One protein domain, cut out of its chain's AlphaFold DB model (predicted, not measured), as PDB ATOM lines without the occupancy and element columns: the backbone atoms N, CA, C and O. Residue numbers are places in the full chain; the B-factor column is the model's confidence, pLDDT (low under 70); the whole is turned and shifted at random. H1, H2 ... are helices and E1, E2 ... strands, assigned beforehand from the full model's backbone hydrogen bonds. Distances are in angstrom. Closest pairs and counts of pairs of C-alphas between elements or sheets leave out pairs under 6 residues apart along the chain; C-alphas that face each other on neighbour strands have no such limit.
ATOM      1  N   GLY A  10      34.021 -48.178 -16.433       82.00
ATOM      2  CA  GLY A  10      34.851 -47.013 -16.150       82.00
ATOM      3  C   GLY A  10      34.607 -45.985 -17.243       82.00
ATOM      4  O   GLY A  10      34.859 -46.266 -18.413       82.00
ATOM      5  N   HIS A  11      34.086 -44.823 -16.874       86.19
ATOM      6  CA  HIS A  11      34.001 -43.668 -17.753       86.19
ATOM      7  C   HIS A  11      35.218 -42.782 -17.496       86.19
ATOM      8  O   HIS A  11      35.497 -42.427 -16.352       86.19
ATOM      9  N   VAL A  12      35.924 -42.401 -18.553       90.06
ATOM     10  CA  VAL A  12      37.025 -41.440 -18.481       90.06
ATOM     11  C   VAL A  12      36.671 -40.279 -19.398       90.06
ATOM     12  O   VAL A  12      36.496 -40.481 -20.597       90.06
ATOM     13  N   SER A  13      36.546 -39.086 -18.823       90.94
ATOM     14  CA  SER A  13      36.353 -37.829 -19.545       90.94
ATOM     15  C   SER A  13      37.660 -37.043 -19.513       90.94
ATOM     16  O   SER A  13      38.202 -36.809 -18.433       90.94
ATOM     17  N   GLU A  14      38.168 -36.623 -20.669       93.00
ATOM     18  CA  GLU A  14      39.440 -35.901 -20.813       93.00
ATOM     19  C   GLU A  14      39.289 -34.700 -21.751       93.00
ATOM     20  O   GLU A  14      38.659 -34.806 -22.804       93.00
ATOM     21  N   PHE A  15      39.944 -33.586 -21.413       94.62
ATOM     22  CA  PHE A  15      40.201 -32.501 -22.359       94.62
ATOM     23  C   PHE A  15      41.604 -32.613 -22.955       94.62
ATOM     24  O   PHE A  15      42.609 -32.736 -22.247       94.62
ATOM     25  N   ILE A  16      41.665 -32.538 -24.282       94.25
ATOM     26  CA  ILE A  16      42.883 -32.698 -25.074       94.25
ATOM     27  C   ILE A  16      43.113 -31.413 -25.875       94.25
ATOM     28  O   ILE A  16      42.180 -30.821 -26.416       94.25
ATOM     29  N   THR A  17      44.364 -30.979 -25.946       93.25
ATOM     30  CA  THR A  17      44.853 -29.867 -26.758       93.25
ATOM     31  C   THR A  17      45.700 -30.399 -27.918       93.25
ATOM     32  O   THR A  17      45.977 -31.592 -28.034       93.25
ATOM     33  N   HIS A  18      46.170 -29.502 -28.783       90.25
ATOM     34  CA  HIS A  18      47.116 -29.851 -29.845       90.25
ATOM     35  C   HIS A  18      48.465 -30.396 -29.330       90.25
ATOM     36  O   HIS A  18      49.194 -31.014 -30.101       90.25
ATOM     37  N   GLU A  19      48.796 -30.191 -28.049       92.00
ATOM     38  CA  GLU A  19      50.020 -30.694 -27.403       92.00
ATOM     39  C   GLU A  19      49.783 -31.997 -26.613       92.00
ATOM     40  O   GLU A  19      50.703 -32.503 -25.972       92.00
ATOM     41  N   GLY A  20      48.567 -32.550 -26.640       93.50
ATOM     42  CA  GLY A  20      48.174 -33.712 -25.841       93.50
ATOM     43  C   GLY A  20      47.222 -33.333 -24.710       93.50
ATOM     44  O   GLY A  20      46.399 -32.438 -24.858       93.50
ATOM     45  N   ARG A  21      47.270 -34.042 -23.581       94.81
ATOM     46  CA  ARG A  21      46.326 -33.809 -22.477       94.81
ATOM     47  C   ARG A  21      46.477 -32.414 -21.874       94.81
ATOM     48  O   ARG A  21      47.593 -31.915 -21.717       94.81
ATOM     49  N   LEU A  22      45.355 -31.806 -21.494       95.88
ATOM     50  CA  LEU A  22      45.359 -30.521 -20.806       95.88
ATOM     51  C   LEU A  22      45.800 -30.701 -19.345       95.88
ATOM     52  O   LEU A  22      45.027 -31.134 -18.488       95.88
ATOM     53  N   ILE A  23      47.065 -30.365 -19.087       94.44
ATOM     54  CA  ILE A  23      47.727 -30.500 -17.787       94.44
ATOM     55  C   ILE A  23      48.428 -29.183 -17.445       94.44
ATOM     56  O   ILE A  23      49.109 -28.589 -18.286       94.44
ATOM     57  N   SER A  24      48.297 -28.757 -16.191       94.00
ATOM     58  CA  SER A  24      49.047 -27.642 -15.610       94.00
ATOM     59  C   SER A  24      49.568 -28.043 -14.235       94.00
ATOM     60  O   SER A  24      48.789 -28.357 -13.334       94.00
ATOM     61  N   ARG A  25      50.896 -28.031 -14.059       88.25
ATOM     62  CA  ARG A  25      51.574 -28.515 -12.842       88.25
ATOM     63  C   ARG A  25      51.122 -29.940 -12.484       88.25
ATOM     64  O   ARG A  25      51.429 -30.866 -13.223       88.25
ATOM     65  N   GLU A  26      50.398 -30.098 -11.377       88.00
ATOM     66  CA  GLU A  26      49.860 -31.368 -10.867       88.00
ATOM     67  C   GLU A  26      48.346 -31.516 -11.115       88.00
ATOM     68  O   GLU A  26      47.720 -32.443 -10.609       88.00
ATOM     69  N   LYS A  27      47.734 -30.594 -11.869       91.88
ATOM     70  CA  LYS A  27      46.309 -30.631 -12.216       91.88
ATOM     71  C   LYS A  27      46.125 -31.133 -13.643       91.88
ATOM     72  O   LYS A  27      46.758 -30.629 -14.570       91.88
ATOM     73  N   GLU A  28      45.210 -32.074 -13.819       94.12
ATOM     74  CA  GLU A  28      44.826 -32.633 -15.114       94.12
ATOM     75  C   GLU A  28      43.325 -32.433 -15.320       94.12
ATOM     76  O   GLU A  28      42.527 -32.668 -14.411       94.12
ATOM     77  N   ALA A  29      42.930 -32.010 -16.520       94.25
ATOM     78  CA  ALA A  29      41.533 -31.803 -16.901       94.25
ATOM     79  C   ALA A  29      40.796 -33.132 -17.194       94.25
ATOM     80  O   ALA A  29      40.013 -33.243 -18.145       94.25
ATOM     81  N   GLN A  30      41.074 -34.163 -16.394       93.94
ATOM     82  CA  GLN A  30      40.516 -35.507 -16.500       93.94
ATOM     83  C   GLN A  30      39.560 -35.776 -15.336       93.94
ATOM     84  O   GLN A  30      39.835 -35.437 -14.184       93.94
ATOM     85  N   LYS A  31      38.455 -36.463 -15.626       91.19
ATOM     86  CA  LYS A  31      37.583 -37.072 -14.620       91.19
ATOM     87  C   LYS A  31      37.401 -38.550 -14.921       91.19
ATOM     88  O   LYS A  31      36.981 -38.925 -16.012       91.19
ATOM     89  N   ILE A  32      37.695 -39.383 -13.928       90.06
ATOM     90  CA  ILE A  32      37.421 -40.819 -13.964       90.06
ATOM     91  C   ILE A  32      36.202 -41.083 -13.088       90.06
ATOM     92  O   ILE A  32      36.176 -40.711 -11.916       90.06
ATOM     93  N   ILE A  33      35.195 -41.729 -13.661       86.38
ATOM     94  CA  ILE A  33      33.927 -42.038 -13.009       86.38
ATOM     95  C   ILE A  33      33.707 -43.538 -13.134       86.38
ATOM     96  O   ILE A  33      33.890 -44.124 -14.197       86.38
ATOM     97  N   TYR A  34      33.283 -44.165 -12.046       85.88
ATOM     98  CA  TYR A  34      32.974 -45.590 -12.004       85.88
ATOM     99  C   TYR A  34      31.465 -45.762 -11.808       85.88
ATOM    100  O   TYR A  34      31.012 -45.930 -10.669       85.88
ATOM    101  N   PRO A  35      30.657 -45.630 -12.877       77.56
ATOM    102  CA  PRO A  35      29.212 -45.744 -12.753       77.56
ATOM    103  C   PRO A  35      28.781 -47.185 -12.457       77.56
ATOM    104  O   PRO A  35      29.263 -48.143 -13.070       77.56
ATOM    105  N   GLY A  36      27.839 -47.336 -11.523       71.19
ATOM    106  CA  GLY A  36      27.243 -48.618 -11.155       71.19
ATOM    107  C   GLY A  36      26.714 -48.652  -9.718       71.19
ATOM    108  O   GLY A  36      27.258 -48.039  -8.806       71.19
ATOM    109  N   GLY A  37      25.643 -49.413  -9.480       71.69
ATOM    110  CA  GLY A  37      25.027 -49.488  -8.151       71.69
ATOM    111  C   GLY A  37      24.350 -48.170  -7.763       71.69
ATOM    112  O   GLY A  37      23.357 -47.803  -8.383       71.69
ATOM    113  N   THR A  38      24.865 -47.494  -6.732       66.06
ATOM    114  CA  THR A  38      24.354 -46.205  -6.221       66.06
ATOM    115  C   THR A  38      25.102 -44.987  -6.770       66.06
ATOM    116  O   THR A  38      24.757 -43.868  -6.402       66.06
ATOM    117  N   THR A  39      26.150 -45.172  -7.582       68.88
ATOM    118  CA  THR A  39      26.910 -44.055  -8.158       68.88
ATOM    119  C   THR A  39      26.258 -43.566  -9.444       68.88
ATOM    120  O   THR A  39      25.795 -44.356 -10.271       68.88
ATOM    121  N   GLU A  40      26.208 -42.247  -9.606       74.44
ATOM    122  CA  GLU A  40      25.608 -41.624 -10.778       74.44
ATOM    123  C   GLU A  40      26.440 -41.871 -12.040       74.44
ATOM    124  O   GLU A  40      27.672 -41.932 -12.017       74.44
ATOM    125  N   TYR A  41      25.743 -41.991 -13.167       81.06
ATOM    126  CA  TYR A  41      26.366 -41.915 -14.484       81.06
ATOM    127  C   TYR A  41      26.862 -40.489 -14.747       81.06
ATOM    128  O   TYR A  41      26.422 -39.540 -14.100       81.06
ATOM    129  N   TRP A  42      27.777 -40.330 -15.706       82.88
ATOM    130  CA  TRP A  42      28.234 -39.004 -16.118       82.88
ATOM    131  C   TRP A  42      27.051 -38.149 -16.584       82.88
ATOM    132  O   TRP A  42      26.251 -38.591 -17.411       82.88
ATOM    133  N   ASN A  43      26.928 -36.943 -16.032       83.00
ATOM    134  CA  ASN A  43      25.798 -36.047 -16.254       83.00
ATOM    135  C   ASN A  43      26.275 -34.615 -16.568       83.00
ATOM    136  O   ASN A  43      27.466 -34.299 -16.491       83.00
ATOM    137  N   THR A  44      25.340 -33.732 -16.930       83.38
ATOM    138  CA  THR A  44      25.656 -32.342 -17.297       83.38
ATOM    139  C   THR A  44      26.291 -31.556 -16.151       83.38
ATOM    140  O   THR A  44      27.146 -30.715 -16.404       83.38
ATOM    141  N   GLU A  45      25.907 -31.804 -14.899       86.00
ATOM    142  CA  GLU A  45      26.479 -31.093 -13.749       86.00
ATOM    143  C   GLU A  45      27.958 -31.438 -13.574       86.00
ATOM    144  O   GLU A  45      28.793 -30.543 -13.449       86.00
ATOM    145  N   GLN A  46      28.296 -32.724 -13.675       87.25
ATOM    146  CA  GLN A  46      29.677 -33.200 -13.658       87.25
ATOM    147  C   GLN A  46      30.492 -32.617 -14.823       87.25
ATOM    148  O   GLN A  46      31.631 -32.200 -14.613       87.25
ATOM    149  N   LEU A  47      29.910 -32.527 -16.027       89.25
ATOM    150  CA  LEU A  47      30.545 -31.856 -17.166       89.25
ATOM    151  C   LEU A  47      30.816 -30.374 -16.870       89.25
ATOM    152  O   LEU A  47      31.916 -29.900 -17.131       89.25
ATOM    153  N   LEU A  48      29.846 -29.637 -16.320       90.56
ATOM    154  CA  LEU A  48      30.015 -28.213 -16.012       90.56
ATOM    155  C   LEU A  48      31.124 -27.979 -14.983       90.56
ATOM    156  O   LEU A  48      31.937 -27.072 -15.166       90.56
ATOM    157  N   VAL A  49      31.192 -28.814 -13.941       92.75
ATOM    158  CA  VAL A  49      32.281 -28.774 -12.953       92.75
ATOM    159  C   VAL A  49      33.625 -29.044 -13.629       92.75
ATOM    160  O   VAL A  49      34.573 -28.285 -13.432       92.75
ATOM    161  N   GLN A  50      33.704 -30.073 -14.477       93.88
ATOM    162  CA  GLN A  50      34.934 -30.389 -15.199       93.88
ATOM    163  C   GLN A  50      35.360 -29.254 -16.139       93.88
ATOM    164  O   GLN A  50      36.544 -28.936 -16.207       93.88
ATOM    165  N   VAL A  51      34.423 -28.624 -16.855       94.75
ATOM    166  CA  VAL A  51      34.715 -27.491 -17.748       94.75
ATOM    167  C   VAL A  51      35.266 -26.307 -16.959       94.75
ATOM    168  O   VAL A  51      36.256 -25.726 -17.389       94.75
ATOM    169  N   ALA A  52      34.680 -25.977 -15.804       95.25
ATOM    170  CA  ALA A  52      35.174 -24.893 -14.956       95.25
ATOM    171  C   ALA A  52      36.625 -25.140 -14.509       95.25
ATOM    172  O   ALA A  52      37.488 -24.295 -14.731       95.25
ATOM    173  N   GLU A  53      36.923 -26.335 -13.991       95.44
ATOM    174  CA  GLU A  53      38.297 -26.708 -13.622       95.44
ATOM    175  C   GLU A  53      39.248 -26.699 -14.831       95.44
ATOM    176  O   GLU A  53      40.412 -26.315 -14.721       95.44
ATOM    177  N   SER A  54      38.760 -27.105 -16.005       96.06
ATOM    178  CA  SER A  54      39.556 -27.129 -17.236       96.06
ATOM    179  C   SER A  54      39.907 -25.726 -17.721       96.06
ATOM    180  O   SER A  54      40.991 -25.537 -18.268       96.06
ATOM    181  N   ILE A  55      39.025 -24.744 -17.514       96.06
ATOM    182  CA  ILE A  55      39.310 -23.335 -17.804       96.06
ATOM    183  C   ILE A  55      40.448 -22.845 -16.908       96.06
ATOM    184  O   ILE A  55      41.430 -22.330 -17.436       96.06
ATOM    185  N   ASP A  56      40.387 -23.102 -15.599       95.69
ATOM    186  CA  ASP A  56      41.451 -22.706 -14.666       95.69
ATOM    187  C   ASP A  56      42.810 -23.321 -15.059       95.69
ATOM    188  O   ASP A  56      43.840 -22.641 -15.081       95.69
ATOM    189  N   ILE A  57      42.819 -24.613 -15.411       96.69
ATOM    190  CA  ILE A  57      44.025 -25.324 -15.871       96.69
ATOM    191  C   ILE A  57      44.535 -24.727 -17.192       96.69
ATOM    192  O   ILE A  57      45.745 -24.571 -17.379       96.69
ATOM    193  N   PHE A  58      43.631 -24.393 -18.113       96.56
ATOM    194  CA  PHE A  58      43.981 -23.801 -19.400       96.56
ATOM    195  C   PHE A  58      44.599 -22.412 -19.244       96.56
ATOM    196  O   PHE A  58      45.636 -22.152 -19.854       96.56
ATOM    197  N   GLU A  59      43.999 -21.538 -18.438       95.62
ATOM    198  CA  GLU A  59      44.496 -20.177 -18.212       95.62
ATOM    199  C   GLU A  59      45.891 -20.178 -17.580       95.62
ATOM    200  O   GLU A  59      46.748 -19.372 -17.953       95.62
ATOM    201  N   GLU A  60      46.152 -21.129 -16.680       95.25
ATOM    202  CA  GLU A  60      47.475 -21.315 -16.093       95.25
ATOM    203  C   GLU A  60      48.499 -21.826 -17.121       95.25
ATOM    204  O   GLU A  60      49.634 -21.339 -17.171       95.25
ATOM    205  N   ARG A  61      48.111 -22.795 -17.962       95.31
ATOM    206  CA  ARG A  61      49.011 -23.419 -18.944       95.31
ATOM    207  C   ARG A  61      49.285 -22.542 -20.165       95.31
ATOM    208  O   ARG A  61      50.376 -22.630 -20.742       95.31
ATOM    209  N   TYR A  62      48.312 -21.724 -20.564       94.56
ATOM    210  CA  TYR A  62      48.341 -20.887 -21.762       94.56
ATOM    211  C   TYR A  62      47.905 -19.441 -21.455       94.56
ATOM    212  O   TYR A  62      46.831 -19.006 -21.885       94.56
ATOM    213  N   PRO A  63      48.751 -18.644 -20.773       94.75
ATOM    214  CA  PRO A  63      48.415 -17.267 -20.430       94.75
ATOM    215  C   PRO A  63      48.069 -16.424 -21.664       94.75
ATOM    216  O   PRO A  63      48.756 -16.482 -22.690       94.75
ATOM    217  N   ASN A  64      47.035 -15.586 -21.546       94.81
ATOM    218  CA  ASN A  64      46.550 -14.688 -22.605       94.81
ATOM    219  C   ASN A  64      46.041 -15.404 -23.871       94.81
ATOM    220  O   ASN A  64      46.049 -14.827 -24.965       94.81
ATOM    221  N   LYS A  65      45.622 -16.666 -23.755       95.06
ATOM    222  CA  LYS A  65      44.932 -17.401 -24.821       95.06
ATOM    223  C   LYS A  65      43.459 -17.566 -24.474       95.06
ATOM    224  O   LYS A  65      43.079 -17.544 -23.312       95.06
ATOM    225  N   ILE A  66      42.639 -17.742 -25.505       94.19
ATOM    226  CA  ILE A  66      41.206 -18.005 -25.363       94.19
ATOM    227  C   ILE A  66      40.978 -19.481 -25.704       94.19
ATOM    228  O   ILE A  66      41.347 -19.890 -26.811       94.19
ATOM    229  N   PRO A  67      40.407 -20.290 -24.793       91.31
ATOM    230  CA  PRO A  67      40.089 -21.677 -25.094       91.31
ATOM    231  C   PRO A  67      38.869 -21.767 -26.016       91.31
ATOM    232  O   PRO A  67      37.899 -21.023 -25.871       91.31
ATOM    233  N   VAL A  68      38.896 -22.723 -26.944       93.81
ATOM    234  CA  VAL A  68      37.732 -23.129 -27.740       93.81
ATOM    235  C   VAL A  68      37.460 -24.594 -27.433       93.81
ATOM    236  O   VAL A  68      38.281 -25.455 -27.741       93.81
ATOM    237  N   PHE A  69      36.315 -24.873 -26.812       90.69
ATOM    238  CA  PHE A  69      35.905 -26.231 -26.470       90.69
ATOM    239  C   PHE A  69      35.077 -26.839 -27.599       90.69
ATOM    240  O   PHE A  69      34.110 -26.237 -28.069       90.69
ATOM    241  N   ILE A  70      35.455 -28.043 -28.021       90.62
ATOM    242  CA  ILE A  70      34.756 -28.815 -29.046       90.62
ATOM    243  C   ILE A  70      34.341 -30.131 -28.401       90.62
ATOM    244  O   ILE A  70      35.185 -30.867 -27.900       90.62
ATOM    245  N   PHE A  71      33.043 -30.408 -28.420       86.50
ATOM    246  CA  PHE A  71      32.466 -31.636 -27.886       86.50
ATOM    247  C   PHE A  71      31.882 -32.454 -29.027       86.50
ATOM    248  O   PHE A  71      31.292 -31.888 -29.955       86.50
ATOM    249  N   ASP A  72      31.997 -33.778 -28.952       83.00
ATOM    250  CA  ASP A  72      31.201 -34.632 -29.813       83.00
ATOM    251  C   ASP A  72      29.750 -34.616 -29.310       83.00
ATOM    252  O   ASP A  72      29.437 -34.875 -28.151       83.00
ATOM    253  N   GLN A  73      28.816 -34.262 -30.187       67.88
ATOM    254  CA  GLN A  73      27.391 -34.395 -29.890       67.88
ATOM    255  C   GLN A  73      26.968 -35.837 -30.180       67.88
ATOM    256  O   GLN A  73      26.213 -36.099 -31.118       67.88
ATOM    257  N   SER A  74      27.499 -36.794 -29.414       61.00
ATOM    258  CA  SER A  74      26.987 -38.161 -29.459       61.00
ATOM    259  C   SER A  74      25.622 -38.212 -28.764       61.00
ATOM    260  O   SER A  74      25.396 -37.595 -27.721       61.00
ATOM    261  N   SER A  75      24.673 -38.957 -29.337       56.94
ATOM    262  CA  SER A  75      23.297 -39.067 -28.827       56.94
ATOM    263  C   SER A  75      23.198 -39.683 -27.422       56.94
ATOM    264  O   SER A  75      22.117 -39.707 -26.839       56.94
ATOM    265  N   ALA A  76      24.311 -40.174 -26.868       54.28
ATOM    266  CA  ALA A  76      24.415 -40.617 -25.481       54.28
ATOM    267  C   ALA A  76      24.305 -39.456 -24.470       54.28
ATOM    268  O   ALA A  76      24.094 -39.704 -23.284       54.28
ATOM    269  N   HIS A  77      24.397 -38.203 -24.934       51.09
ATOM    270  CA  HIS A  77      24.363 -36.985 -24.120       51.09
ATOM    271  C   HIS A  77      23.087 -36.157 -24.302       51.09
ATOM    272  O   HIS A  77      23.116 -34.942 -24.123       51.09
ATOM    273  N   ALA A  78      21.949 -36.788 -24.615       54.28
ATOM    274  CA  ALA A  78      20.630 -36.138 -24.638       54.28
ATOM    275  C   ALA A  78      20.136 -35.735 -23.225       54.28
ATOM    276  O   ALA A  78      18.978 -35.929 -22.860       54.28
ATOM    277  N   SER A  79      21.038 -35.221 -22.387       60.16
ATOM    278  CA  SER A  79      20.764 -34.662 -21.077       60.16
ATOM    279  C   SER A  79      20.340 -33.207 -21.246       60.16
ATOM    280  O   SER A  79      21.150 -32.342 -21.589       60.16
ATOM    281  N   HIS A  80      19.066 -32.934 -20.999       61.19
ATOM    282  CA  HIS A  80      18.556 -31.577 -20.897       61.19
ATOM    283  C   HIS A  80      18.879 -31.017 -19.505       61.19
ATOM    284  O   HIS A  80      18.716 -31.704 -18.497       61.19
ATOM    285  N   ARG A  81      19.336 -29.759 -19.436       63.22
ATOM    286  CA  ARG A  81      19.440 -29.026 -18.162       63.22
ATOM    287  C   ARG A  81      18.051 -28.969 -17.511       63.22
ATOM    288  O   ARG A  81      17.053 -28.840 -18.212       63.22
ATOM    289  N   GLU A  82      17.985 -28.981 -16.181       67.06
ATOM    290  CA  GLU A  82      16.727 -28.762 -15.461       67.06
ATOM    291  C   GLU A  82      16.060 -27.437 -15.889       67.06
ATOM    292  O   GLU A  82      16.654 -26.350 -15.805       67.06
ATOM    293  N   GLY A  83      14.825 -27.548 -16.388       67.62
ATOM    294  CA  GLY A  83      14.043 -26.436 -16.933       67.62
ATOM    295  C   GLY A  83      14.439 -25.993 -18.347       67.62
ATOM    296  O   GLY A  83      14.009 -24.921 -18.777       67.62
ATOM    297  N   ALA A  84      15.270 -26.760 -19.064       70.19
ATOM    298  CA  ALA A  84      15.487 -26.557 -20.494       70.19
ATOM    299  C   ALA A  84      14.234 -26.939 -21.297       70.19
ATOM    300  O   ALA A  84      13.448 -27.793 -20.891       70.19
ATOM    301  N   LEU A  85      14.060 -26.294 -22.451       70.94
ATOM    302  CA  LEU A  85      12.965 -26.582 -23.369       70.94
ATOM    303  C   LEU A  85      13.106 -28.011 -23.921       70.94
ATOM    304  O   LEU A  85      14.026 -28.283 -24.689       70.94
ATOM    305  N   ASP A  86      12.185 -28.901 -23.560       74.25
ATOM    306  CA  ASP A  86      12.069 -30.235 -24.150       74.25
ATOM    307  C   ASP A  86      10.831 -30.279 -25.051       74.25
ATOM    308  O   ASP A  86       9.701 -30.438 -24.585       74.25
ATOM    309  N   ALA A  87      11.052 -30.124 -26.357       72.81
ATOM    310  CA  ALA A  87       9.984 -30.110 -27.352       72.81
ATOM    311  C   ALA A  87       9.165 -31.413 -27.377       72.81
ATOM    312  O   ALA A  87       8.007 -31.389 -27.788       72.81
ATOM    313  N   PHE A  88       9.724 -32.534 -26.905       74.50
ATOM    314  CA  PHE A  88       9.015 -33.813 -26.826       74.50
ATOM    315  C   PHE A  88       8.104 -33.917 -25.598       74.50
ATOM    316  O   PHE A  88       7.231 -34.783 -25.559       74.50
ATOM    317  N   ARG A  89       8.294 -33.045 -24.601       72.00
ATOM    318  CA  ARG A  89       7.461 -32.948 -23.389       72.00
ATOM    319  C   ARG A  89       6.518 -31.747 -23.393       72.00
ATOM    320  O   ARG A  89       5.742 -31.575 -22.459       72.00
ATOM    321  N   MET A  90       6.572 -30.913 -24.429       80.00
ATOM    322  CA  MET A  90       5.628 -29.814 -24.608       80.00
ATOM    323  C   MET A  90       4.265 -30.331 -25.073       80.00
ATOM    324  O   MET A  90       4.170 -31.278 -25.853       80.00
ATOM    325  N   ASN A  91       3.196 -29.666 -24.628       79.62
ATOM    326  CA  ASN A  91       1.854 -29.943 -25.132       79.62
ATOM    327  C   ASN A  91       1.796 -29.599 -26.626       79.62
ATOM    328  O   ASN A  91       2.106 -28.477 -27.020       79.62
ATOM    329  N   LEU A  92       1.375 -30.557 -27.456       74.00
ATOM    330  CA  LEU A  92       1.149 -30.322 -28.887       74.00
ATOM    331  C   LEU A  92      -0.117 -29.496 -29.163       74.00
ATOM    332  O   LEU A  92      -0.266 -28.942 -30.249       74.00
ATOM    333  N   THR A  93      -1.043 -29.445 -28.208       77.94
ATOM    334  CA  THR A  93      -2.350 -28.792 -28.334       77.94
ATOM    335  C   THR A  93      -2.617 -27.892 -27.137       77.94
ATOM    336  O   THR A  93      -1.965 -28.017 -26.100       77.94
ATOM    337  N   GLU A  94      -3.602 -27.001 -27.254       68.81
ATOM    338  CA  GLU A  94      -4.057 -26.227 -26.102       68.81
ATOM    339  C   GLU A  94      -4.638 -27.148 -25.019       68.81
ATOM    340  O   GLU A  94      -5.422 -28.055 -25.306       68.81
ATOM    341  N   GLY A  95      -4.235 -26.910 -23.770       69.06
ATOM    342  CA  GLY A  95      -4.598 -27.729 -22.615       69.06
ATOM    343  C   GLY A  95      -3.460 -28.633 -22.127       69.06
ATOM    344  O   GLY A  95      -2.741 -29.245 -22.908       69.06
ATOM    345  N   GLY A  96      -3.301 -28.697 -20.802       71.81
ATOM    346  CA  GLY A  96      -2.241 -29.436 -20.108       71.81
ATOM    347  C   GLY A  96      -1.437 -28.533 -19.170       71.81
ATOM    348  O   GLY A  96      -1.390 -27.320 -19.360       71.81
ATOM    349  N   VAL A  97      -0.822 -29.115 -18.137       73.94
ATOM    350  CA  VAL A  97       0.079 -28.386 -17.231       73.94
ATOM    351  C   VAL A  97       1.449 -28.306 -17.913       73.94
ATOM    352  O   VAL A  97       2.067 -29.353 -18.094       73.94
ATOM    353  N   PRO A  98       1.919 -27.124 -18.344       68.56
ATOM    354  CA  PRO A  98       3.252 -27.003 -18.923       68.56
ATOM    355  C   PRO A  98       4.311 -27.301 -17.858       68.56
ATOM    356  O   PRO A  98       4.180 -26.862 -16.712       68.56
ATOM    357  N   GLU A  99       5.371 -28.025 -18.224       67.69
ATOM    358  CA  GLU A  99       6.524 -28.146 -17.332       67.69
ATOM    359  C   GLU A  99       7.166 -26.762 -17.113       67.69
ATOM    360  O   GLU A  99       7.217 -25.958 -18.050       67.69
ATOM    361  N   PRO A 100       7.654 -26.446 -15.897       69.75
ATOM    362  CA  PRO A 100       8.346 -25.191 -15.634       69.75
ATOM    363  C   PRO A 100       9.590 -25.049 -16.520       69.75
ATOM    364  O   PRO A 100      10.599 -25.723 -16.321       69.75
ATOM    365  N   GLN A 101       9.532 -24.147 -17.497       70.38
ATOM    366  CA  GLN A 101      10.645 -23.836 -18.392       70.38
ATOM    367  C   GLN A 101      11.287 -22.513 -17.978       70.38
ATOM    368  O   GLN A 101      10.598 -21.543 -17.653       70.38
ATOM    369  N   LYS A 102      12.620 -22.452 -17.986       70.75
ATOM    370  CA  LYS A 102      13.326 -21.192 -17.725       70.75
ATOM    371  C   LYS A 102      13.135 -20.243 -18.905       70.75
ATOM    372  O   LYS A 102      13.192 -20.652 -20.065       70.75
ATOM    373  N   ALA A 103      12.952 -18.959 -18.596       69.50
ATOM    374  CA  ALA A 103      12.929 -17.916 -19.610       69.50
ATOM    375  C   ALA A 103      14.221 -17.988 -20.438       69.50
ATOM    376  O   ALA A 103      15.324 -17.918 -19.894       69.50
ATOM    377  N   THR A 104      14.075 -18.164 -21.748       60.53
ATOM    378  CA  THR A 104      15.198 -18.173 -22.687       60.53
ATOM    379  C   THR A 104      15.270 -16.812 -23.370       60.53
ATOM    380  O   THR A 104      14.248 -16.269 -23.787       60.53
ATOM    381  N   TYR A 105      16.472 -16.242 -23.466       73.94
ATOM    382  CA  TYR A 105      16.718 -15.008 -24.208       73.94
ATOM    383  C   TYR A 105      17.034 -15.345 -25.667       73.94
ATOM    384  O   TYR A 105      18.031 -16.007 -25.948       73.94
ATOM    385  N   PHE A 106      16.196 -14.872 -26.586       66.06
ATOM    386  CA  PHE A 106      16.482 -14.899 -28.018       66.06
ATOM    387  C   PHE A 106      17.056 -13.535 -28.423       66.06
ATOM    388  O   PHE A 106      16.345 -12.533 -28.307       66.06
TER     389      PHE A 106
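This is residues 10 to 106 of the 114 residues of an uncharacterized protein of Rhynchosporium secalis (UniProt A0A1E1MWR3). Little of the printed part is regular structure: a head of one two-stranded hairpin, E1 and E2, with helix H1 alongside it at E2, and a long unnamed tail after H1 that folds back past the helix and then extends away. The 97 printed residues hold E1, E2 and H1 in that order, 26 residues in named elements, mixed in class, with an antiparallel sheet. The whole is loose and flat, radius of gyration of the C-alphas 17.8 A, spanning 57 by 39 by 19 A.

E1 is residues 11 to 14, starting at C-alpha 11 (34.001, -43.668, -17.753). E2 is residues 30 to 33. H1, residues 44 to 61, is 25.1 A long and ends at C-alpha 61 (49.011, -23.419, -18.944).

E1 and E2 form an antiparallel hairpin at 170 degrees, with N 11 and O 33 within hydrogen-bond range at 2.8 A. The closest C-alphas of E2 and H1, Lys 31 and Gln 50, are 7.2 A apart. E1 and H1 are apart. In H1 every O i to N i+4 pair is within hydrogen-bond range.

The farthest C-alphas, Arg 25 and Glu 94, are 57.2 A apart. The printed part has no cut; E1 to E2 is a long link. Residues 92 to 97 stand free. Low confidence includes residues 73 to 83.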